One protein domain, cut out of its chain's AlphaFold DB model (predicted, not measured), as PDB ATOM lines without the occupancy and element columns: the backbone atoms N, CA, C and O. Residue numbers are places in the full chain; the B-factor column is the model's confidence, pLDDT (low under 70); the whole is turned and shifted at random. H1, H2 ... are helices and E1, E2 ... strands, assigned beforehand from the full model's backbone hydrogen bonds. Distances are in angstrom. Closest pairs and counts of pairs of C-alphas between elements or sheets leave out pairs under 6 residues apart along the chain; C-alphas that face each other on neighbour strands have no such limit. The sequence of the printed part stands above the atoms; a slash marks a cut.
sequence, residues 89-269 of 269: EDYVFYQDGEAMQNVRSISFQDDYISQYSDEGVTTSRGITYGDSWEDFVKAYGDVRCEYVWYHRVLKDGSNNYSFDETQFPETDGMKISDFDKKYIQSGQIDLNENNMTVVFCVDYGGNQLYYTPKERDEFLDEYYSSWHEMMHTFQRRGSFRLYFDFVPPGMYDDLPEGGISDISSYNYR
ATOM      1  N   GLU A  89     214.853 121.391 148.589       81.94
ATOM      2  CA  GLU A  89     215.728 122.058 147.616       81.94
ATOM      3  C   GLU A  89     214.963 122.542 146.375       81.94
ATOM      4  O   GLU A  89     215.373 123.517 145.745       81.94
ATOM      5  N   ASP A  90     213.823 121.924 146.046       88.38
ATOM      6  CA  ASP A  90     213.035 122.322 144.881       88.38
ATOM      7  C   ASP A  90     212.386 123.712 145.043       88.38
ATOM      8  O   ASP A  90     212.095 124.369 144.043       88.38
ATOM      9  N   TYR A  91     212.194 124.173 146.284       86.00
ATOM     10  CA  TYR A  91     211.627 125.487 146.610       86.00
ATOM     11  C   TYR A  91     212.635 126.636 146.433       86.00
ATOM     12  O   TYR A  91     212.269 127.793 146.621       86.00
ATOM     13  N   VAL A  92     213.890 126.335 146.082       80.81
ATOM     14  CA  VAL A  92     214.971 127.319 145.935       80.81
ATOM     15  C   VAL A  92     215.011 127.920 144.537       80.81
ATOM     16  O   VAL A  92     215.002 127.198 143.536       80.81
ATOM     17  N   PHE A  93     215.149 129.244 144.481       82.69
ATOM     18  CA  PHE A  93     215.471 129.964 143.250       82.69
ATOM     19  C   PHE A  93     216.969 130.071 143.001       82.69
ATOM     20  O   PHE A  93     217.778 130.131 143.930       82.69
ATOM     21  N   TYR A  94     217.312 130.149 141.721       82.12
ATOM     22  CA  TYR A  94     218.660 130.312 141.216       82.12
ATOM     23  C   TYR A  94     218.738 131.554 140.333       82.12
ATOM     24  O   TYR A  94     217.878 131.767 139.480       82.12
ATOM     25  N   GLN A  95     219.800 132.333 140.502       83.88
ATOM     26  CA  GLN A  95     220.147 133.466 139.648       83.88
ATOM     27  C   GLN A  95     221.618 133.321 139.266       83.88
ATOM     28  O   GLN A  95     222.457 133.065 140.129       83.88
ATOM     29  N   ASP A  96     221.932 133.380 137.971       83.06
ATOM     30  CA  ASP A  96     223.295 133.186 137.449       83.06
ATOM     31  C   ASP A  96     223.990 131.886 137.924       83.06
ATOM     32  O   ASP A  96     225.212 131.800 138.035       83.06
ATOM     33  N   GLY A  97     223.200 130.839 138.193       79.31
ATOM     34  CA  GLY A  97     223.681 129.543 138.683       79.31
ATOM     35  C   GLY A  97     223.948 129.480 140.190       79.31
ATOM     36  O   GLY A  97     224.342 128.423 140.685       79.31
ATOM     37  N   GLU A  98     223.704 130.562 140.932       78.81
ATOM     38  CA  GLU A  98     223.817 130.602 142.389       78.81
ATOM     39  C   GLU A  98     222.441 130.515 143.056       78.81
ATOM     40  O   GLU A  98     221.481 131.161 142.641       78.81
ATOM     41  N   ALA A  99     222.343 129.700 144.110       79.31
ATOM     42  CA  ALA A  99     221.127 129.572 144.904       79.31
ATOM     43  C   ALA A  99     220.873 130.856 145.706       79.31
ATOM     44  O   ALA A  99     221.713 131.278 146.504       79.31
ATOM     45  N   MET A 100     219.686 131.436 145.548       74.88
ATOM     46  CA  MET A 100     219.279 132.658 146.249       74.88
ATOM     47  C   MET A 100     218.804 132.396 147.678       74.88
ATOM     48  O   MET A 100     218.790 133.302 148.509       74.88
ATOM     49  N   GLN A 101     218.418 131.154 147.979       71.81
ATOM     50  CA  GLN A 101     217.960 130.734 149.299       71.81
ATOM     51  C   GLN A 101     218.837 129.602 149.813       71.81
ATOM     52  O   GLN A 101     219.103 128.621 149.119       71.81
ATOM     53  N   ASN A 102     219.252 129.707 151.072       65.44
ATOM     54  CA  ASN A 102     219.930 128.613 151.748       65.44
ATOM     55  C   ASN A 102     218.913 127.785 152.539       65.44
ATOM     56  O   ASN A 102     218.572 128.116 153.673       65.44
ATOM     57  N   VAL A 103     218.468 126.667 151.968       61.09
ATOM     58  CA  VAL A 103     217.553 125.718 152.637       61.09
ATOM     59  C   VAL A 103     218.186 124.955 153.800       61.09
ATOM     60  O   VAL A 103     217.490 124.298 154.566       61.09
ATOM     61  N   ARG A 104     219.504 125.079 153.983       58.78
ATOM     62  CA  ARG A 104     220.261 124.547 155.126       58.78
ATOM     63  C   ARG A 104     220.599 125.660 156.129       58.78
ATOM     64  O   ARG A 104     221.609 125.587 156.833       58.78
ATOM     65  N   SER A 105     219.783 126.718 156.169       49.28
ATOM     66  CA  SER A 105     219.943 127.857 157.074       49.28
ATOM     67  C   SER A 105     219.463 127.551 158.499       49.28
ATOM     68  O   SER A 105     218.653 126.669 158.777       49.28
ATOM     69  N   ILE A 106     220.012 128.310 159.440       43.88
ATOM     70  CA  ILE A 106     219.780 128.229 160.888       43.88
ATOM     71  C   ILE A 106     218.531 129.011 161.331       43.88
ATOM     72  O   ILE A 106     217.930 128.795 162.394       43.88
ATOM     73  N   SER A 107     218.165 129.979 160.517       44.56
ATOM     74  CA  SER A 107     216.932 130.721 160.609       44.56
ATOM     75  C   SER A 107     216.457 130.838 159.182       44.56
ATOM     76  O   SER A 107     217.103 131.513 158.380       44.56
ATOM     77  N   PHE A 108     215.334 130.203 158.883       50.12
ATOM     78  CA  PHE A 108     214.426 130.851 157.966       50.12
ATOM     79  C   PHE A 108     214.006 132.116 158.706       50.12
ATOM     80  O   PHE A 108     213.364 132.053 159.759       50.12
ATOM     81  N   GLN A 109     214.557 133.254 158.282       49.34
ATOM     82  CA  GLN A 109     213.790 134.475 158.456       49.34
ATOM     83  C   GLN A 109     212.508 134.262 157.637       49.34
ATOM     84  O   GLN A 109     212.478 133.370 156.783       49.34
ATOM     85  N   ASP A 110     211.445 135.008 157.922       54.25
ATOM     86  CA  ASP A 110     210.310 135.086 156.999       54.25
ATOM     87  C   ASP A 110     210.815 135.789 155.721       54.25
ATOM     88  O   ASP A 110     210.547 136.962 155.468       54.25
ATOM     89  N   ASP A 111     211.675 135.087 154.984       52.03
ATOM     90  CA  ASP A 111     212.366 135.520 153.791       52.03
ATOM     91  C   ASP A 111     211.361 135.308 152.678       52.03
ATOM     92  O   ASP A 111     211.220 134.237 152.086       52.03
ATOM     93  N   TYR A 112     210.584 136.360 152.481       54.75
ATOM     94  CA  TYR A 112     209.725 136.519 151.336       54.75
ATOM     95  C   TYR A 112     210.614 136.758 150.119       54.75
ATOM     96  O   TYR A 112     211.204 137.831 149.980       54.75
ATOM     97  N   ILE A 113     210.711 135.760 149.245       58.97
ATOM     98  CA  ILE A 113     211.241 135.956 147.902       58.97
ATOM     99  C   ILE A 113     210.073 135.756 146.940       58.97
ATOM    100  O   ILE A 113     209.829 134.665 146.432       58.97
ATOM    101  N   SER A 114     209.306 136.822 146.739       57.09
ATOM    102  CA  SER A 114     208.470 136.961 145.546       57.09
ATOM    103  C   SER A 114     209.268 137.761 144.550       57.09
ATOM    104  O   SER A 114     209.742 138.844 144.892       57.09
ATOM    105  N   GLN A 115     209.441 137.185 143.368       60.50
ATOM    106  CA  GLN A 115     210.185 137.817 142.299       60.50
ATOM    107  C   GLN A 115     209.235 138.082 141.153       60.50
ATOM    108  O   GLN A 115     208.734 137.158 140.516       60.50
ATOM    109  N   TYR A 116     209.023 139.373 140.916       54.16
ATOM    110  CA  TYR A 116     208.222 139.857 139.811       54.16
ATOM    111  C   TYR A 116     209.000 139.776 138.495       54.16
ATOM    112  O   TYR A 116     210.229 139.858 138.477       54.16
ATOM    113  N   SER A 117     208.209 139.589 137.442       47.94
ATOM    114  CA  SER A 117     208.368 139.672 135.980       47.94
ATOM    115  C   SER A 117     209.706 139.849 135.240       47.94
ATOM    116  O   SER A 117     209.737 139.675 134.025       47.94
ATOM    117  N   ASP A 118     210.829 140.150 135.881       57.12
ATOM    118  CA  ASP A 118     212.001 140.660 135.168       57.12
ATOM    119  C   ASP A 118     213.356 140.290 135.805       57.12
ATOM    120  O   ASP A 118     214.413 140.673 135.298       57.12
ATOM    121  N   GLU A 119     213.379 139.478 136.866       63.62
ATOM    122  CA  GLU A 119     214.593 139.298 137.682       63.62
ATOM    123  C   GLU A 119     215.573 138.181 137.250       63.62
ATOM    124  O   GLU A 119     216.542 137.898 137.959       63.62
ATOM    125  N   GLY A 120     215.400 137.561 136.074       75.56
ATOM    126  CA  GLY A 120     216.382 136.593 135.540       75.56
ATOM    127  C   GLY A 120     216.608 135.365 136.437       75.56
ATOM    128  O   GLY A 120     217.671 134.742 136.413       75.56
ATOM    129  N   VAL A 121     215.611 135.047 137.258       81.62
ATOM    130  CA  VAL A 121     215.596 133.929 138.198       81.62
ATOM    131  C   VAL A 121     214.951 132.702 137.585       81.62
ATOM    132  O   VAL A 121     214.016 132.795 136.790       81.62
ATOM    133  N   THR A 122     215.426 131.532 137.994       88.81
ATOM    134  CA  THR A 122     214.847 130.249 137.608       88.81
ATOM    135  C   THR A 122     214.640 129.357 138.823       88.81
ATOM    136  O   THR A 122     215.381 129.432 139.808       88.81
ATOM    137  N   THR A 123     213.629 128.501 138.777       90.19
ATOM    138  CA  THR A 123     213.472 127.448 139.774       90.19
ATOM    139  C   THR A 123     214.570 126.399 139.619       90.19
ATOM    140  O   THR A 123     215.187 126.250 138.565       90.19
ATOM    141  N   SER A 124     214.780 125.603 140.662       88.25
ATOM    142  CA  SER A 124     215.609 124.386 140.621       88.25
ATOM    143  C   SER A 124     215.314 123.449 139.434       88.25
ATOM    144  O   SER A 124     216.194 122.710 138.990       88.25
ATOM    145  N   ARG A 125     214.084 123.491 138.904       92.75
ATOM    146  CA  ARG A 125     213.613 122.683 137.772       92.75
ATOM    147  C   ARG A 125     213.618 123.428 136.435       92.75
ATOM    148  O   ARG A 125     213.139 122.882 135.444       92.75
ATOM    149  N   GLY A 126     214.190 124.629 136.390       92.06
ATOM    150  CA  GLY A 126     214.420 125.379 135.158       92.06
ATOM    151  C   GLY A 126     213.233 126.203 134.667       92.06
ATOM    152  O   GLY A 126     213.255 126.599 133.510       92.06
ATOM    153  N   ILE A 127     212.222 126.450 135.510       93.00
ATOM    154  CA  ILE A 127     211.093 127.321 135.157       93.00
ATOM    155  C   ILE A 127     211.431 128.772 135.473       93.00
ATOM    156  O   ILE A 127     212.013 129.064 136.519       93.00
ATOM    157  N   THR A 128     211.081 129.681 134.577       90.56
ATOM    158  CA  THR A 128     211.262 131.123 134.722       90.56
ATOM    159  C   THR A 128     210.011 131.882 134.278       90.56
ATOM    160  O   THR A 128     208.997 131.303 133.886       90.56
ATOM    161  N   TYR A 129     210.067 133.200 134.408       88.50
ATOM    162  CA  TYR A 129     209.015 134.092 133.958       88.50
ATOM    163  C   TYR A 129     208.766 133.950 132.450       88.50
ATOM    164  O   TYR A 129     209.703 133.859 131.657       88.50
ATOM    165  N   GLY A 130     207.492 133.960 132.065       89.19
ATOM    166  CA  GLY A 130     207.043 133.824 130.685       89.19
ATOM    167  C   GLY A 130     207.078 132.413 130.115       89.19
ATOM    168  O   GLY A 130     206.577 132.211 129.011       89.19
ATOM    169  N   ASP A 131     207.584 131.428 130.863       92.25
ATOM    170  CA  ASP A 131     207.436 130.031 130.469       92.25
ATOM    171  C   ASP A 131     205.953 129.660 130.358       92.25
ATOM    172  O   ASP A 131     205.082 130.140 131.099       92.25
ATOM    173  N   SER A 132     205.663 128.791 129.394       94.19
ATOM    174  CA  SER A 132     204.299 128.381 129.099       94.19
ATOM    175  C   SER A 132     203.778 127.362 130.117       94.19
ATOM    176  O   SER A 132     204.528 126.721 130.862       94.19
ATOM    177  N   TRP A 133     202.463 127.129 130.101       95.88
ATOM    178  CA  TRP A 133     201.873 126.005 130.830       95.88
ATOM    179  C   TRP A 133     202.476 124.654 130.407       95.88
ATOM    180  O   TRP A 133     202.666 123.776 131.245       95.88
ATOM    181  N   GLU A 134     202.825 124.481 129.127       96.25
ATOM    182  CA  GLU A 134     203.446 123.245 128.636       96.25
ATOM    183  C   GLU A 134     204.846 123.038 129.232       96.25
ATOM    184  O   GLU A 134     205.167 121.934 129.686       96.25
ATOM    185  N   ASP A 135     205.655 124.098 129.301       96.94
ATOM    186  CA  ASP A 135     206.976 124.060 129.935       96.94
ATOM    187  C   ASP A 135     206.854 123.717 131.422       96.94
ATOM    188  O   ASP A 135     207.551 122.827 131.925       96.94
ATOM    189  N   PHE A 136     205.887 124.331 132.107       97.00
ATOM    190  CA  PHE A 136     205.577 124.023 133.498       97.00
ATOM    191  C   PHE A 136     205.176 122.556 133.703       97.00
ATOM    192  O   PHE A 136     205.740 121.879 134.566       97.00
ATOM    193  N   VAL A 137     204.250 122.021 132.898       97.81
ATOM    194  CA  VAL A 137     203.828 120.610 132.977       97.81
ATOM    195  C   VAL A 137     204.996 119.671 132.679       97.81
ATOM    196  O   VAL A 137     205.103 118.606 133.286       97.81
ATOM    197  N   LYS A 138     205.919 120.048 131.795       98.12
ATOM    198  CA  LYS A 138     207.125 119.261 131.524       98.12
ATOM    199  C   LYS A 138     208.073 119.211 132.727       98.12
ATOM    200  O   LYS A 138     208.679 118.165 132.960       98.12
ATOM    201  N   ALA A 139     208.199 120.302 133.480       96.88
ATOM    202  CA  ALA A 139     209.096 120.400 134.634       96.88
ATOM    203  C   ALA A 139     208.491 119.853 135.944       96.88
ATOM    204  O   ALA A 139     209.195 119.233 136.745       96.88
ATOM    205  N   TYR A 140     207.193 120.069 136.164       97.12
ATOM    206  CA  TYR A 140     206.486 119.757 137.415       97.12
ATOM    207  C   TYR A 140     205.385 118.697 137.255       97.12
ATOM    208  O   TYR A 140     204.717 118.350 138.226       97.12
ATOM    209  N   GLY A 141     205.189 118.137 136.060       97.19
ATOM    210  CA  GLY A 141     204.126 117.169 135.763       97.19
ATOM    211  C   GLY A 141     204.097 115.948 136.681       97.19
ATOM    212  O   GLY A 141     203.028 115.396 136.946       97.19
ATOM    213  N   ASP A 142     205.257 115.522 137.177       96.06
ATOM    214  CA  ASP A 142     205.427 114.335 138.012       96.06
ATOM    215  C   ASP A 142     205.097 114.557 139.496       96.06
ATOM    216  O   ASP A 142     204.891 113.572 140.220       96.06
ATOM    217  N   VAL A 143     205.012 115.816 139.936       95.25
ATOM    218  CA  VAL A 143     204.789 116.182 141.336       95.25
ATOM    219  C   VAL A 143     203.355 116.597 141.620       95.25
ATOM    220  O   VAL A 143     202.599 117.021 140.746       95.25
ATOM    221  N   ARG A 144     202.982 116.436 142.881       94.31
ATOM    222  CA  ARG A 144     201.679 116.725 143.452       94.31
ATOM    223  C   ARG A 144     201.658 118.163 143.943       94.31
ATOM    224  O   ARG A 144     202.551 118.574 144.678       94.31
ATOM    225  N   CYS A 145     200.638 118.905 143.536       92.31
ATOM    226  CA  CYS A 145     200.337 120.204 144.125       92.31
ATOM    227  C   CYS A 145     199.479 120.024 145.378       92.31
ATOM    228  O   CYS A 145     198.745 119.041 145.493       92.31
ATOM    229  N   GLU A 146     199.551 120.981 146.300       89.06
ATOM    230  CA  GLU A 146     198.604 121.038 147.417       89.06
ATOM    231  C   GLU A 146     197.238 121.469 146.860       89.06
ATOM    232  O   GLU A 146     196.232 120.771 147.006       89.06
ATOM    233  N   TYR A 147     197.214 122.592 146.137       89.44
ATOM    234  CA  TYR A 147     196.002 123.116 145.528       89.44
ATOM    235  C   TYR A 147     196.279 124.006 144.322       89.44
ATOM    236  O   TYR A 147     197.354 124.585 144.164       89.44
ATOM    237  N   VAL A 148     195.265 124.084 143.465       92.88
ATOM    238  CA  VAL A 148     195.183 124.990 142.325       92.88
ATOM    239  C   VAL A 148     193.897 125.779 142.494       92.88
ATOM    240  O   VAL A 148     192.877 125.215 142.892       92.88
ATOM    241  N   TRP A 149     193.925 127.065 142.188       90.81
ATOM    242  CA  TRP A 149     192.709 127.850 142.013       90.81
ATOM    243  C   TRP A 149     192.834 128.706 140.772       90.81
ATOM    244  O   TRP A 149     193.933 129.040 140.327       90.81
ATOM    245  N   TYR A 150     191.693 129.062 140.207       91.06
ATOM    246  CA  TYR A 150     191.639 129.935 139.051       91.06
ATOM    247  C   TYR A 150     190.441 130.864 139.143       91.06
ATOM    248  O   TYR A 150     189.468 130.603 139.857       91.06
ATOM    249  N   HIS A 151     190.530 131.972 138.428       87.56
ATOM    250  CA  HIS A 151     189.453 132.939 138.305       87.56
ATOM    251  C   HIS A 151     189.481 133.550 136.912       87.56
ATOM    252  O   HIS A 151     190.530 133.659 136.274       87.56
ATOM    253  N   ARG A 152     188.307 133.962 136.442       84.62
ATOM    254  CA  ARG A 152     188.180 134.586 135.133       84.62
ATOM    255  C   ARG A 152     188.767 135.994 135.151       84.62
ATOM    256  O   ARG A 152     188.531 136.758 136.090       84.62
ATOM    257  N   VAL A 153     189.467 136.357 134.083       81.62
ATOM    258  CA  VAL A 153     189.916 137.735 133.860       81.62
ATOM    259  C   VAL A 153     188.781 138.540 133.230       81.62
ATOM    260  O   VAL A 153     188.113 138.092 132.291       81.62
ATOM    261  N   LEU A 154     188.515 139.732 133.768       77.50
ATOM    262  CA  LEU A 154     187.480 140.614 133.234       77.50
ATOM    263  C   LEU A 154     187.950 141.284 131.938       77.50
ATOM    264  O   LEU A 154     189.135 141.390 131.641       77.50
ATOM    265  N   LYS A 155     186.994 141.784 131.147       69.62
ATOM    266  CA  LYS A 155     187.270 142.408 129.837       69.62
ATOM    267  C   LYS A 155     188.176 143.640 129.894       69.62
ATOM    268  O   LYS A 155     188.683 144.049 128.857       69.62
ATOM    269  N   ASP A 156     188.306 144.266 131.056       69.31
ATOM    270  CA  ASP A 156     189.187 145.410 131.289       69.31
ATOM    271  C   ASP A 156     190.594 144.998 131.759       69.31
ATOM    272  O   ASP A 156     191.392 145.867 132.103       69.31
ATOM    273  N   GLY A 157     190.898 143.694 131.766       62.78
ATOM    274  CA  GLY A 157     192.170 143.143 132.228       62.78
ATOM    275  C   GLY A 157     192.295 143.079 133.750       62.78
ATOM    276  O   GLY A 157     193.335 142.667 134.253       62.78
ATOM    277  N   SER A 158     191.261 143.476 134.501       65.94
ATOM    278  CA  SER A 158     191.278 143.363 135.955       65.94
ATOM    279  C   SER A 158     190.936 141.946 136.417       65.94
ATOM    280  O   SER A 158     190.120 141.231 135.826       65.94
ATOM    281  N   ASN A 159     191.564 141.554 137.522       63.41
ATOM    282  CA  ASN A 159     191.284 140.292 138.188       63.41
ATOM    283  C   ASN A 159     189.997 140.425 138.991       63.41
ATOM    284  O   ASN A 159     189.905 141.267 139.892       63.41
ATOM    285  N   ASN A 160     189.018 139.564 138.715       60.94
ATOM    286  CA  ASN A 160     187.880 139.447 139.607       60.94
ATOM    287  C   ASN A 160     188.248 138.566 140.806       60.94
ATOM    288  O   ASN A 160     188.014 137.361 140.806       60.94
ATOM    289  N   TYR A 161     188.811 139.174 141.849       60.84
ATOM    290  CA  TYR A 161     189.078 138.493 143.121       60.84
ATOM    291  C   TYR A 161     187.813 138.264 143.967       60.84
ATOM    292  O   TYR A 161     187.922 137.953 145.158       60.84
ATOM    293  N   SER A 162     186.603 138.450 143.423       57.75
ATOM    294  CA  SER A 162     185.397 138.087 144.164       57.75
ATOM    295  C   SER A 162     185.438 136.591 144.467       57.75
ATOM    296  O   SER A 162     185.477 135.777 143.548       57.75
ATOM    297  N   PHE A 163     185.416 136.236 145.755       52.78
ATOM    298  CA  PHE A 163     185.486 134.847 146.226       52.78
ATOM    299  C   PHE A 163     184.403 133.953 145.593       52.78
ATOM    300  O   PHE A 163     184.607 132.755 145.447       52.78
ATOM    301  N   ASP A 164     183.288 134.555 145.165       57.94
ATOM    302  CA  ASP A 164     182.174 133.895 144.481       57.94
ATOM    303  C   ASP A 164     182.513 133.402 143.056       57.94
ATOM    304  O   ASP A 164     181.833 132.516 142.544       57.94
ATOM    305  N   GLU A 165     183.554 133.947 142.414       60.53
ATOM    306  CA  GLU A 165     184.017 133.540 141.074       60.53
ATOM    307  C   GLU A 165     185.354 132.779 141.092       60.53
ATOM    308  O   GLU A 165     185.748 132.219 140.065       60.53
ATOM    309  N   THR A 166     186.029 132.700 142.245       65.69
ATOM    310  CA  THR A 166     187.212 131.850 142.419       65.69
ATOM    311  C   THR A 166     186.788 130.389 142.464       65.69
ATOM    312  O   THR A 166     186.040 129.964 143.345       65.69
ATOM    313  N   GLN A 167     187.295 129.599 141.524       76.88
ATOM    314  CA  GLN A 167     187.007 128.174 141.446       76.88
ATOM    315  C   GLN A 167     188.192 127.369 141.972       76.88
ATOM    316  O   GLN A 167     189.348 127.600 141.612       76.88
ATOM    317  N   PHE A 168     187.875 126.405 142.832       80.81
ATOM    318  CA  PHE A 168     188.823 125.469 143.417       80.81
ATOM    319  C   PHE A 168     188.563 124.087 142.817       80.81
ATOM    320  O   PHE A 168     187.619 123.411 143.236       80.81
ATOM    321  N   PRO A 169     189.329 123.667 141.798       83.00
ATOM    322  CA  PRO A 169     189.301 122.287 141.350       83.00
ATOM    323  C   PRO A 169     189.651 121.347 142.509       83.00
ATOM    324  O   PRO A 169     190.465 121.658 143.373       83.00
ATOM    325  N   GLU A 170     189.043 120.166 142.506       83.56
ATOM    326  CA  GLU A 170     189.390 119.098 143.440       83.56
ATOM    327  C   GLU A 170     190.793 118.576 143.113       83.56
ATOM    328  O   GLU A 170     190.975 117.785 142.176       83.56
ATOM    329  N   THR A 171     191.781 119.052 143.869       80.06
ATOM    330  CA  THR A 171     193.182 118.688 143.677       80.06
ATOM    331  C   THR A 171     193.643 117.584 144.609       80.06
ATOM    332  O   THR A 171     194.376 116.756 144.111       80.06
ATOM    333  N   ASP A 172     193.256 117.507 145.887       77.12
ATOM    334  CA  ASP A 172     193.635 116.437 146.847       77.12
ATOM    335  C   ASP A 172     195.004 115.762 146.573       77.12
ATOM    336  O   ASP A 172     195.116 114.544 146.382       77.12
ATOM    337  N   GLY A 173     196.075 116.563 146.490       79.00
ATOM    338  CA  GLY A 173     197.420 116.059 146.206       79.00
ATOM    339  C   GLY A 173     197.598 115.466 144.800       79.00
ATOM    340  O   GLY A 173     198.348 114.508 144.634       79.00
ATOM    341  N   MET A 174     196.893 115.947 143.781       91.81
ATOM    342  CA  MET A 174     196.938 115.461 142.397       91.81
ATOM    343  C   MET A 174     198.242 115.873 141.719       91.81
ATOM    344  O   MET A 174     198.741 116.983 141.914       91.81
ATOM    345  N   LYS A 175     198.781 114.976 140.884       95.81
ATOM    346  CA  LYS A 175     199.933 115.291 140.036       95.81
ATOM    347  C   LYS A 175     199.571 116.355 139.008       95.81
ATOM    348  O   LYS A 175     198.504 116.272 138.399       95.81
ATOM    349  N   ILE A 176     200.481 117.281 138.729       97.56
ATOM    350  CA  ILE A 176     200.261 118.323 137.716       97.56
ATOM    351  C   ILE A 176     199.910 117.722 136.348       97.56
ATOM    352  O   ILE A 176     199.011 118.219 135.680       97.56
ATOM    353  N   SER A 177     200.518 116.599 135.949       97.75
ATOM    354  CA  SER A 177     200.174 115.943 134.679       97.75
ATOM    355  C   SER A 177     198.739 115.411 134.627       97.75
ATOM    356  O   SER A 177     198.162 115.275 133.550       97.75
ATOM    357  N   ASP A 178     198.183 115.030 135.778       97.06
ATOM    358  CA  ASP A 178     196.805 114.546 135.866       97.06
ATOM    359  C   ASP A 178     195.830 115.726 135.900       97.06
ATOM    360  O   ASP A 178     194.778 115.666 135.261       97.06
ATOM    361  N   PHE A 179     196.220 116.820 136.562       96.62
ATOM    362  CA  PHE A 179     195.496 118.087 136.537       96.62
ATOM    363  C   PHE A 179     195.375 118.630 135.110       96.62
ATOM    364  O   PHE A 179     194.267 118.909 134.650       96.62
ATOM    365  N   ASP A 180     196.493 118.696 134.388       97.56
ATOM    366  CA  ASP A 180     196.559 119.144 132.997       97.56
ATOM    367  C   ASP A 180     195.575 118.368 132.108       97.56
ATOM    368  O   ASP A 180     194.698 118.954 131.470       97.56
ATOM    369  N   LYS A 181     195.621 117.032 132.150       97.62
ATOM    370  CA  LYS A 181     194.698 116.175 131.386       97.62
ATOM    371  C   LYS A 181     193.236 116.383 131.775       97.62
ATOM    372  O   LYS A 181     192.361 116.380 130.910       97.62
ATOM    373  N   LYS A 182     192.955 116.482 133.077       96.31
ATOM    374  CA  LYS A 182     191.584 116.512 133.600       96.31
ATOM    375  C   LYS A 182     190.912 117.859 133.380       96.31
ATOM    376  O   LYS A 182     189.719 117.861 133.081       96.31
ATOM    377  N   TYR A 183     191.639 118.963 133.522       95.75
ATOM    378  CA  TYR A 183     191.057 120.303 133.565       95.75
ATOM    379  C   TYR A 183     191.434 121.176 132.368       95.75
ATOM    380  O   TYR A 183     190.555 121.826 131.807       95.75
ATOM    381  N   ILE A 184     192.698 121.165 131.946       95.75
ATOM    382  CA  ILE A 184     193.182 122.040 130.870       95.75
ATOM    383  C   ILE A 184     192.899 121.409 129.505       95.75
ATOM    384  O   ILE A 184     192.118 121.934 128.716       95.75
ATOM    385  N   GLN A 185     193.445 120.220 129.243       96.81
ATOM    386  CA  GLN A 185     193.286 119.533 127.953       96.81
ATOM    387  C   GLN A 185     191.836 119.122 127.662       96.81
ATOM    388  O   GLN A 185     191.454 118.943 126.506       96.81
ATOM    389  N   SER A 186     191.013 118.964 128.703       96.06
ATOM    390  CA  SER A 186     189.583 118.678 128.566       96.06
ATOM    391  C   SER A 186     188.737 119.921 128.254       96.06
ATOM    392  O   SER A 186     187.557 119.776 127.930       96.06
ATOM    393  N   GLY A 187     189.318 121.122 128.359       93.81
ATOM    394  CA  GLY A 187     188.641 122.403 128.162       93.81
ATOM    395  C   GLY A 187     187.750 122.842 129.328       93.81
ATOM    396  O   GLY A 187     186.910 123.719 129.139       93.81
ATOM    397  N   GLN A 188     187.879 122.240 130.516       92.25
ATOM    398  CA  GLN A 188     187.158 122.716 131.707       92.25
ATOM    399  C   GLN A 188     187.707 124.054 132.211       92.25
ATOM    400  O   GLN A 188     186.938 124.880 132.700       92.25
ATOM    401  N   ILE A 189     189.017 124.262 132.075       92.56
ATOM    402  CA  ILE A 189     189.704 125.518 132.364       92.56
ATOM    403  C   ILE A 189     190.351 126.005 131.069       92.56
ATOM    404  O   ILE A 189     191.175 125.305 130.484       92.56
ATOM    405  N   ASP A 190     189.985 127.211 130.637       92.12
ATOM    406  CA  ASP A 190     190.607 127.882 129.493       92.12
ATOM    407  C   ASP A 190     191.626 128.913 129.986       92.12
ATOM    408  O   ASP A 190     191.253 129.948 130.545       92.12
ATOM    409  N   LEU A 191     192.911 128.641 129.769       91.88
ATOM    410  CA  LEU A 191     194.005 129.535 130.162       91.88
ATOM    411  C   LEU A 191     194.029 130.847 129.363       91.88
ATOM    412  O   LEU A 191     194.703 131.786 129.767       91.88
ATOM    413  N   ASN A 192     193.262 130.958 128.271       90.62
ATOM    414  CA  ASN A 192     193.107 132.219 127.540       90.62
ATOM    415  C   ASN A 192     192.072 133.161 128.169       90.62
ATOM    416  O   ASN A 192     191.973 134.319 127.771       90.62
ATOM    417  N   GLU A 193     191.272 132.674 129.117       89.00
ATOM    418  CA  GLU A 193     190.246 133.474 129.793       89.00
ATOM    419  C   GLU A 193     190.448 133.559 131.309       89.00
ATOM    420  O   GLU A 193     189.790 134.365 131.972       89.00
ATOM    421  N   ASN A 194     191.318 132.722 131.876       89.69
ATOM    422  CA  ASN A 194     191.461 132.566 133.317       89.69
ATOM    423  C   ASN A 194     192.903 132.763 133.766       89.69
ATOM    424  O   ASN A 194     193.827 132.210 133.173       89.69
ATOM    425  N   ASN A 195     193.054 133.463 134.885       90.31
ATOM    426  CA  ASN A 195     194.263 133.399 135.686       90.31
ATOM    427  C   ASN A 195     194.220 132.154 136.550       90.31
ATOM    428  O   ASN A 195     193.172 131.826 137.116       90.31
ATOM    429  N   MET A 196     195.361 131.505 136.714       93.00
ATOM    430  CA  MET A 196     195.470 130.285 137.496       93.00
ATOM    431  C   MET A 196     196.710 130.325 138.370       93.00
ATOM    432  O   MET A 196     197.796 130.609 137.883       93.00
ATOM    433  N   THR A 197     196.552 129.965 139.638       92.94
ATOM    434  CA  THR A 197     197.662 129.833 140.576       92.94
ATOM    435  C   THR A 197     197.824 128.374 140.965       92.94
ATOM    436  O   THR A 197     196.868 127.730 141.408       92.94
ATOM    437  N   VAL A 198     199.042 127.856 140.831       95.06
ATOM    438  CA  VAL A 198     199.423 126.518 141.298       95.06
ATOM    439  C   VAL A 198     200.279 126.644 142.548       95.06
ATOM    440  O   VAL A 198     201.251 127.398 142.551       95.06
ATOM    441  N   VAL A 199     199.947 125.882 143.595       92.38
ATOM    442  CA  VAL A 199     200.670 125.924 144.872       92.38
ATOM    443  C   VAL A 199     201.204 124.570 145.284       92.38
ATOM    444  O   VAL A 199     200.477 123.579 145.398       92.38
ATOM    445  N   PHE A 200     202.490 124.573 145.610       92.50
ATOM    446  CA  PHE A 200     203.166 123.492 146.306       92.50
ATOM    447  C   PHE A 200     203.441 123.918 147.741       92.50
ATOM    448  O   PHE A 200     203.928 125.022 147.978       92.50
ATOM    449  N   CYS A 201     203.181 123.030 148.697       88.81
ATOM    450  CA  CYS A 201     203.453 123.267 150.108       88.81
ATOM    451  C   CYS A 201     204.038 122.006 150.743       88.81
ATOM    452  O   CYS A 201     203.577 120.904 150.458       88.81
ATOM    453  N   VAL A 202     205.040 122.169 151.603       87.94
ATOM    454  CA  VAL A 202     205.495 121.104 152.504       87.94
ATOM    455  C   VAL A 202     205.733 121.691 153.888       87.94
ATOM    456  O   VAL A 202     206.447 122.685 154.048       87.94
ATOM    457  N   ASP A 203     205.105 121.083 154.889       85.69
ATOM    458  CA  ASP A 203     205.241 121.499 156.281       85.69
ATOM    459  C   ASP A 203     206.491 120.871 156.902       85.69
ATOM    460  O   ASP A 203     206.931 119.786 156.516       85.69
ATOM    461  N   TYR A 204     207.051 121.524 157.916       80.31
ATOM    462  CA  TYR A 204     208.178 120.993 158.670       80.31
ATOM    463  C   TYR A 204     208.081 121.288 160.166       80.31
ATOM    464  O   TYR A 204     207.380 122.197 160.628       80.31
ATOM    465  N   GLY A 205     208.792 120.487 160.953       74.50
ATOM    466  CA  GLY A 205     208.839 120.607 162.406       74.50
ATOM    467  C   GLY A 205     210.131 120.020 162.939       74.50
ATOM    468  O   GLY A 205     210.336 118.810 162.888       74.50
ATOM    469  N   GLY A 206     211.019 120.881 163.439       72.50
ATOM    470  CA  GLY A 206     212.379 120.452 163.759       72.50
ATOM    471  C   GLY A 206     213.109 120.016 162.488       72.50
ATOM    472  O   GLY A 206     213.230 120.793 161.553       72.50
ATOM    473  N   ASN A 207     213.601 118.787 162.437       71.56
ATOM    474  CA  ASN A 207     214.329 118.247 161.286       71.56
ATOM    475  C   ASN A 207     213.454 117.467 160.290       71.56
ATOM    476  O   ASN A 207     213.978 116.996 159.288       71.56
ATOM    477  N   GLN A 208     212.154 117.317 160.540       77.62
ATOM    478  CA  GLN A 208     211.285 116.438 159.758       77.62
ATOM    479  C   GLN A 208     210.372 117.217 158.804       77.62
ATOM    480  O   GLN A 208     209.826 118.257 159.185       77.62
ATOM    481  N   LEU A 209     210.199 116.682 157.589       84.62
ATOM    482  CA  LEU A 209     209.241 117.156 156.580       84.62
ATOM    483  C   LEU A 209     207.949 116.322 156.614       84.62
ATOM    484  O   LEU A 209     207.995 115.094 156.754       84.62
ATOM    485  N   TYR A 210     206.807 116.985 156.444       86.50
ATOM    486  CA  TYR A 210     205.476 116.377 156.397       86.50
ATOM    487  C   TYR A 210     204.859 116.633 155.021       86.50
ATOM    488  O   TYR A 210     204.501 117.764 154.694       86.50
ATOM    489  N   TYR A 211     204.757 115.578 154.214       87.12
ATOM    490  CA  TYR A 211     204.328 115.648 152.816       87.12
ATOM    491  C   TYR A 211     202.833 115.429 152.636       87.12
ATOM    492  O   TYR A 211     202.267 115.842 151.631       87.12
ATOM    493  N   THR A 212     202.184 114.771 153.594       85.50
ATOM    494  CA  THR A 212     200.734 114.564 153.566       85.50
ATOM    495  C   THR A 212     200.060 115.199 154.780       85.50
ATOM    496  O   THR A 212     200.648 115.209 155.869       85.50
ATOM    497  N   PRO A 213     198.790 115.638 154.656       82.38
ATOM    498  CA  PRO A 213     198.004 116.074 155.809       82.38
ATOM    499  C   PRO A 213     197.985 115.023 156.923       82.38
ATOM    500  O   PRO A 213     198.123 115.358 158.091       82.38
ATOM    501  N   LYS A 214     197.925 113.737 156.552       85.38
ATOM    502  CA  LYS A 214     197.967 112.620 157.494       85.38
ATOM    503  C   LYS A 214     199.278 112.557 158.286       85.38
ATOM    504  O   LYS A 214     199.218 112.442 159.500       85.38
ATOM    505  N   GLU A 215     200.440 112.639 157.634       86.19
ATOM    506  CA  GLU A 215     201.743 112.636 158.330       86.19
ATOM    507  C   GLU A 215     201.853 113.807 159.314       86.19
ATOM    508  O   GLU A 215     202.342 113.649 160.433       86.19
ATOM    509  N   ARG A 216     201.371 114.985 158.906       82.69
ATOM    510  CA  ARG A 216     201.331 116.175 159.760       82.69
ATOM    511  C   ARG A 216     200.406 115.975 160.960       82.69
ATOM    512  O   ARG A 216     200.759 116.380 162.068       82.69
ATOM    513  N   ASP A 217     199.229 115.402 160.736       82.69
ATOM    514  CA  ASP A 217     198.217 115.192 161.768       82.69
ATOM    515  C   ASP A 217     198.655 114.092 162.752       82.69
ATOM    516  O   ASP A 217     198.538 114.283 163.957       82.69
ATOM    517  N   GLU A 218     199.274 113.004 162.280       83.44
ATOM    518  CA  GLU A 218     199.863 111.959 163.133       83.44
ATOM    519  C   GLU A 218     200.972 112.519 164.034       83.44
ATOM    520  O   GLU A 218     200.978 112.265 165.240       83.44
ATOM    521  N   PHE A 219     201.869 113.342 163.478       77.25
ATOM    522  CA  PHE A 219     202.864 114.059 164.278       77.25
ATOM    523  C   PHE A 219     202.204 114.978 165.306       77.25
ATOM    524  O   PHE A 219     202.655 115.067 166.448       77.25
ATOM    525  N   LEU A 220     201.137 115.678 164.914       75.44
ATOM    526  CA  LEU A 220     200.403 116.548 165.819       75.44
ATOM    527  C   LEU A 220     199.742 115.775 166.949       75.44
ATOM    528  O   LEU A 220     199.819 116.229 168.082       75.44
ATOM    529  N   ASP A 221     199.137 114.630 166.673       74.81
ATOM    530  CA  ASP A 221     198.488 113.791 167.675       74.81
ATOM    531  C   ASP A 221     199.508 113.170 168.643       74.81
ATOM    532  O   ASP A 221     199.303 113.185 169.862       74.81
ATOM    533  N   GLU A 222     200.644 112.678 168.141       70.50
ATOM    534  CA  GLU A 222     201.763 112.212 168.976       70.50
ATOM    535  C   GLU A 222     202.321 113.355 169.834       70.50
ATOM    536  O   GLU A 222     202.555 113.211 171.040       70.50
ATOM    537  N   TYR A 223     202.463 114.535 169.236       65.75
ATOM    538  CA  TYR A 223     202.861 115.726 169.959       65.75
ATOM    539  C   TYR A 223     201.840 116.067 171.048       65.75
ATOM    540  O   TYR A 223     202.228 116.137 172.209       65.75
ATOM    541  N   TYR A 224     200.546 116.186 170.710       66.75
ATOM    542  CA  TYR A 224     199.418 116.514 171.600       66.75
ATOM    543  C   TYR A 224     199.202 115.516 172.742       66.75
ATOM    544  O   TYR A 224     198.875 115.920 173.861       66.75
ATOM    545  N   SER A 225     199.493 114.241 172.514       64.56
ATOM    546  CA  SER A 225     199.428 113.200 173.542       64.56
ATOM    547  C   SER A 225     200.635 113.178 174.494       64.56
ATOM    548  O   SER A 225     200.497 112.703 175.622       64.56
ATOM    549  N   SER A 226     201.784 113.751 174.110       61.75
ATOM    550  CA  SER A 226     203.032 113.753 174.901       61.75
ATOM    551  C   SER A 226     203.321 115.060 175.673       61.75
ATOM    552  O   SER A 226     204.344 115.168 176.357       61.75
ATOM    553  N   TRP A 227     202.402 116.041 175.661       52.97
ATOM    554  CA  TRP A 227     202.583 117.398 176.235       52.97
ATOM    555  C   TRP A 227     202.913 117.495 177.728       52.97
ATOM    556  O   TRP A 227     203.207 118.594 178.203       52.97
ATOM    557  N   HIS A 228     202.878 116.405 178.492       50.97
ATOM    558  CA  HIS A 228     203.303 116.446 179.893       50.97
ATOM    559  C   HIS A 228     204.828 116.363 180.093       50.97
ATOM    560  O   HIS A 228     205.281 116.693 181.187       50.97
ATOM    561  N   GLU A 229     205.639 116.021 179.078       47.38
ATOM    562  CA  GLU A 229     207.089 115.798 179.284       47.38
ATOM    563  C   GLU A 229     208.054 116.707 178.484       47.38
ATOM    564  O   GLU A 229     209.240 116.738 178.802       47.38
ATOM    565  N   MET A 230     207.600 117.518 177.514       44.16
ATOM    566  CA  MET A 230     208.501 118.178 176.536       44.16
ATOM    567  C   MET A 230     208.405 119.714 176.407       44.16
ATOM    568  O   MET A 230     208.732 120.279 175.367       44.16
ATOM    569  N   MET A 231     208.055 120.446 177.467       45.22
ATOM    570  CA  MET A 231     207.977 121.927 177.446       45.22
ATOM    571  C   MET A 231     209.316 122.676 177.191       45.22
ATOM    572  O   MET A 231     209.367 123.900 177.317       45.22
ATOM    573  N   HIS A 232     210.415 121.999 176.829       45.88
ATOM    574  CA  HIS A 232     211.752 122.610 176.785       45.88
ATOM    575  C   HIS A 232     212.604 122.357 175.528       45.88
ATOM    576  O   HIS A 232     213.735 122.842 175.481       45.88
ATOM    577  N   THR A 233     212.101 121.702 174.478       43.44
ATOM    578  CA  THR A 233     212.883 121.465 173.246       43.44
ATOM    579  C   THR A 233     212.212 122.045 171.996       43.44
ATOM    580  O   THR A 233     211.559 121.351 171.232       43.44
ATOM    581  N   PHE A 234     212.404 123.356 171.805       48.34
ATOM    582  CA  PHE A 234     212.487 124.076 170.519       48.34
ATOM    583  C   PHE A 234     211.533 123.680 169.372       48.34
ATOM    584  O   PHE A 234     211.992 123.356 168.277       48.34
ATOM    585  N   GLN A 235     210.217 123.818 169.537       54.16
ATOM    586  CA  GLN A 235     209.331 123.723 168.374       54.16
ATOM    587  C   GLN A 235     209.394 124.984 167.504       54.16
ATOM    588  O   GLN A 235     208.868 126.042 167.843       54.16
ATOM    589  N   ARG A 236     210.081 124.847 166.368       62.88
ATOM    590  CA  ARG A 236     210.036 125.738 165.208       62.88
ATOM    591  C   ARG A 236     209.242 124.980 164.140       62.88
ATOM    592  O   ARG A 236     209.813 124.100 163.498       62.88
ATOM    593  N   ARG A 237     207.927 125.197 164.065       71.56
ATOM    594  CA  ARG A 237     207.133 124.691 162.932       71.56
ATOM    595  C   ARG A 237     207.289 125.659 161.771       71.56
ATOM    596  O   ARG A 237     207.751 126.763 161.996       71.56
ATOM    597  N   GLY A 238     206.959 125.233 160.567       77.62
ATOM    598  CA  GLY A 238     207.008 126.103 159.407       77.62
ATOM    599  C   GLY A 238     206.546 125.402 158.142       77.62
ATOM    600  O   GLY A 238     206.214 124.218 158.183       77.62
ATOM    601  N   SER A 239     206.531 126.128 157.029       81.31
ATOM    602  CA  SER A 239     206.167 125.580 155.718       81.31
ATOM    603  C   SER A 239     207.030 126.181 154.619       81.31
ATOM    604  O   SER A 239     207.266 127.392 154.638       81.31
ATOM    605  N   PHE A 240     207.443 125.358 153.657       84.38
ATOM    606  CA  PHE A 240     207.940 125.823 152.366       84.38
ATOM    607  C   PHE A 240     206.774 125.935 151.402       84.38
ATOM    608  O   PHE A 240     205.964 125.009 151.313       84.38
ATOM    609  N   ARG A 241     206.692 127.043 150.672       87.50
ATOM    610  CA  ARG A 241     205.649 127.259 149.672       87.50
ATOM    611  C   ARG A 241     206.247 127.769 148.381       87.50
ATOM    612  O   ARG A 241     207.138 128.607 148.425       87.50
ATOM    613  N   LEU A 242     205.741 127.268 147.261       90.31
ATOM    614  CA  LEU A 242     206.117 127.694 145.920       90.31
ATOM    615  C   LEU A 242     204.843 127.917 145.108       90.31
ATOM    616  O   LEU A 242     203.976 127.039 145.067       90.31
ATOM    617  N   TYR A 243     204.755 129.090 144.496       91.44
ATOM    618  CA  TYR A 243     203.601 129.573 143.753       91.44
ATOM    619  C   TYR A 243     203.999 129.839 142.306       91.44
ATOM    620  O   TYR A 243     205.097 130.334 142.051       91.44
ATOM    621  N   PHE A 244     203.085 129.537 141.390       93.00
ATOM    622  CA  PHE A 244     203.182 129.903 139.982       93.00
ATOM    623  C   PHE A 244     201.864 130.524 139.541       93.00
ATOM    624  O   PHE A 244     200.835 129.840 139.583       93.00
ATOM    625  N   ASP A 245     201.907 131.779 139.104       91.62
ATOM    626  CA  ASP A 245     200.740 132.502 138.606       91.62
ATOM    627  C   ASP A 245     200.758 132.565 137.081       91.62
ATOM    628  O   ASP A 245     201.606 133.225 136.483       91.62
ATOM    629  N   PHE A 246     199.790 131.908 136.453       92.88
ATOM    630  CA  PHE A 246     199.561 131.917 135.015       92.88
ATOM    631  C   PHE A 246     198.515 132.958 134.649       92.88
ATOM    632  O   PHE A 246     197.467 133.038 135.299       92.88
ATOM    633  N   VAL A 247     198.776 133.696 133.573       90.94
ATOM    634  CA  VAL A 247     197.864 134.712 133.039       90.94
ATOM    635  C   VAL A 247     197.538 134.488 131.563       90.94
ATOM    636  O   VAL A 247     198.369 133.942 130.824       90.94
ATOM    637  N   PRO A 248     196.355 134.939 131.109       90.25
ATOM    638  CA  PRO A 248     195.981 134.933 129.709       90.25
ATOM    639  C   PRO A 248     196.906 135.739 128.794       90.25
ATOM    640  O   PRO A 248     197.526 136.719 129.224       90.25
ATOM    641  N   PRO A 249     196.911 135.404 127.491       87.94
ATOM    642  CA  PRO A 249     197.578 136.195 126.468       87.94
ATOM    643  C   PRO A 249     197.134 137.658 126.457       87.94
ATOM    644  O   PRO A 249     195.940 137.964 126.484       87.94
ATOM    645  N   GLY A 250     198.107 138.567 126.367       82.56
ATOM    646  CA  GLY A 250     197.860 140.003 126.244       82.56
ATOM    647  C   GLY A 250     197.413 140.693 127.535       82.56
ATOM    648  O   GLY A 250     197.005 141.852 127.478       82.56
ATOM    649  N   MET A 251     197.481 140.009 128.684       82.62
ATOM    650  CA  MET A 251     197.254 140.636 129.988       82.62
ATOM    651  C   MET A 251     198.390 141.599 130.367       82.62
ATOM    652  O   MET A 251     198.126 142.667 130.917       82.62
ATOM    653  N   TYR A 252     199.630 141.245 130.026       81.62
ATOM    654  CA  TYR A 252     200.799 142.105 130.174       81.62
ATOM    655  C   TYR A 252     201.518 142.267 128.832       81.62
ATOM    656  O   TYR A 252     201.545 141.342 128.015       81.62
ATOM    657  N   ASP A 253     202.084 143.452 128.594       80.06
ATOM    658  CA  ASP A 253     202.730 143.808 127.321       80.06
ATOM    659  C   ASP A 253     203.976 142.950 127.026       80.06
ATOM    660  O   ASP A 253     204.331 142.730 125.866       80.06
ATOM    661  N   ASP A 254     204.636 142.464 128.073       79.50
ATOM    662  CA  ASP A 254     205.797 141.574 128.048       79.50
ATOM    663  C   ASP A 254     205.434 140.079 127.974       79.50
ATOM    664  O   ASP A 254     206.308 139.269 127.659       79.50
ATOM    665  N   LEU A 255     204.151 139.717 128.133       81.56
ATOM    666  CA  LEU A 255     203.612 138.353 127.982       81.56
ATOM    667  C   LEU A 255     202.471 138.278 126.950       81.56
ATOM    668  O   LEU A 255     201.321 137.960 127.279       81.56
ATOM    669  N   PRO A 256     202.755 138.523 125.659       72.06
ATOM    670  CA  PRO A 256     201.721 138.566 124.628       72.06
ATOM    671  C   PRO A 256     201.049 137.211 124.366       72.06
ATOM    672  O   PRO A 256     199.901 137.189 123.930       72.06
ATOM    673  N   GLU A 257     201.732 136.093 124.634       82.00
ATOM    674  CA  GLU A 257     201.220 134.727 124.423       82.00
ATOM    675  C   GLU A 257     200.664 134.084 125.706       82.00
ATOM    676  O   GLU A 257     200.211 132.942 125.676       82.00
ATOM    677  N   GLY A 258     200.643 134.829 126.817       81.44
ATOM    678  CA  GLY A 258     200.292 134.305 128.135       81.44
ATOM    679  C   GLY A 258     201.430 133.468 128.718       81.44
ATOM    680  O   GLY A 258     202.467 133.282 128.084       81.44
ATOM    681  N   GLY A 259     201.254 132.982 129.943       89.44
ATOM    682  CA  GLY A 259     202.281 132.197 130.633       89.44
ATOM    683  C   GLY A 259     202.448 132.604 132.087       89.44
ATOM    684  O   GLY A 259     201.551 133.210 132.680       89.44
ATOM    685  N   ILE A 260     203.583 132.232 132.667       90.94
ATOM    686  CA  ILE A 260     203.900 132.529 134.064       90.94
ATOM    687  C   ILE A 260     204.217 134.016 134.224       90.94
ATOM    688  O   ILE A 260     205.172 134.520 133.640       90.94
ATOM    689  N   SER A 261     203.433 134.695 135.053       87.00
ATOM    690  CA  SER A 261     203.570 136.115 135.386       87.00
ATOM    691  C   SER A 261     204.257 136.383 136.727       87.00
ATOM    692  O   SER A 261     204.875 137.431 136.894       87.00
ATOM    693  N   ASP A 262     204.165 135.446 137.673       86.88
ATOM    694  CA  ASP A 262     204.837 135.520 138.971       86.88
ATOM    695  C   ASP A 262     205.263 134.124 139.423       86.88
ATOM    696  O   ASP A 262     204.556 133.128 139.210       86.88
ATOM    697  N   ILE A 263     206.430 134.072 140.064       85.44
ATOM    698  CA  ILE A 263     206.914 132.899 140.782       85.44
ATOM    699  C   ILE A 263     207.370 133.377 142.150       85.44
ATOM    700  O   ILE A 263     208.275 134.205 142.278       85.44
ATOM    701  N   SER A 264     206.777 132.822 143.199       82.50
ATOM    702  CA  SER A 264     207.117 133.220 144.558       82.50
ATOM    703  C   SER A 264     207.382 132.018 145.453       82.50
ATOM    704  O   SER A 264     206.700 130.995 145.387       82.50
ATOM    705  N   SER A 265     208.434 132.126 146.265       78.81
ATOM    706  CA  SER A 265     208.887 131.090 147.188       78.81
ATOM    707  C   SER A 265     208.998 131.655 148.596       78.81
ATOM    708  O   SER A 265     209.552 132.733 148.823       78.81
ATOM    709  N   TYR A 266     208.465 130.903 149.553       75.06
ATOM    710  CA  TYR A 266     208.311 131.336 150.931       75.06
ATOM    711  C   TYR A 266     208.773 130.247 151.875       75.06
ATOM    712  O   TYR A 266     208.434 129.073 151.703       75.06
ATOM    713  N   ASN A 267     209.442 130.664 152.944       70.19
ATOM    714  CA  ASN A 267     209.545 129.863 154.148       70.19
ATOM    715  C   ASN A 267     208.915 130.623 155.311       70.19
ATOM    716  O   ASN A 267     209.397 131.684 155.695       70.19
ATOM    717  N   TYR A 268     207.835 130.068 155.849       62.94
ATOM    718  CA  TYR A 268     207.185 130.577 157.052       62.94
ATOM    719  C   TYR A 268     207.616 129.756 158.259       62.94
ATOM    720  O   TYR A 268     207.751 128.536 158.132       62.94
ATOM    721  N   ARG A 269     207.754 130.395 159.422       60.06
ATOM    722  CA  ARG A 269     207.996 129.740 160.716       60.06
ATOM    723  C   ARG A 269     206.917 130.066 161.760       60.06
ATOM    724  O   ARG A 269     206.313 131.151 161.672       60.06
TER     725      ARG A 269
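Overview. This is residues 89 to 269 of the 269 residues of an uncharacterized protein of Erysipelotrichaceae bacterium (UniProt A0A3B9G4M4). Three long antiparallel strands, E5, E7 and E8, lie side by side as a twisted sheet that runs along the length of the domain, with short E4 and E6 beside opposite ends of E5 and E2 along E8. The short helices H1 and H2 pair side by side, with H1 near where E8 begins, H3 lies at the other end of the sheet over E5 and E6, and the two-stranded sheet of E1 and E3 sits close to E8; residues 221 to 232, of which 221 to 225 belong to H3, stick out. The printed part has 181 residues, under half of them in named elements, which run E1 E2 E3 H1 E4 H2 E5 E6 H3 E7 E8, of mixed class. It is compact, with a radius of gyration of the C-alphas of 18.3 A, yet elongated, spanning 59 by 37 by 29 A.

Along the chain. E5, residues 194 to 205, is 35.9 A long and begins at C-alpha 194 (191.461, 132.566, 133.317). E7, residues 237 to 247, is 32.9 A long, and E8, residues 259 to 268, is 26.9 A long, ending at C-alpha 268 (207.185, 130.577, 157.052). E4 is residues 147 to 152, E6 208 to 210, E2 112 to 116, E1 93 to 95 and E3 121 to 123. H3, residues 213 to 225, is 18.0 A long and ends at C-alpha 225 (199.428, 113.200, 173.542); H1 is residues 133 to 140 and H2 176 to 184.

Arrangement. E5 and E7 are antiparallel at 167 degrees, with N 204 and O 238 2.8 A apart. On the other side of E5 lie E4, with N 197 and O 149 2.9 A apart, and E6, with N 210 and O 203 2.8 A apart; both are antiparallel to E5. The hairpin E7 and E8 has N 261 and O 245 2.7 A apart, and antiparallel E2 and E8 have N 265 and O 113 2.9 A apart. E1 and E3 are antiparallel, with N 94 and O 122 2.8 A apart, and E3 and E8 are near each other, with 5 pairs of C-alphas within 10 A. H3 is on the larger sheet at a height over the sheet of 11.0 A; it runs along the strands, at 23 degrees to E6 on the local plane, and its closest C-alphas with E6 are those of Arg 216 and Tyr 210, 5.3 A. H1 only grazes this sheet, with residues 133 to 136. H1 and H2 touch at a shallow tilt of 25 degrees, opposite ways, the closest C-alphas being those of Val 137 and Ser 177, 6.2 A. In H1, H2 and H3 every O i to N i+4 pair is within hydrogen-bond range.

Size, cuts and confidence. The C-alphas farthest apart, those of His 228 and Pro 256, are 59.5 A apart. The printed part has no cut, and the long links are E1 to E2, E4 to H2, H3 to E7 and E7 to E8. The mean pLDDT of the printed part is 79.2, and residues 102 to 119, 155 to 166, 223 to 236 and 268 to 269 are under 70.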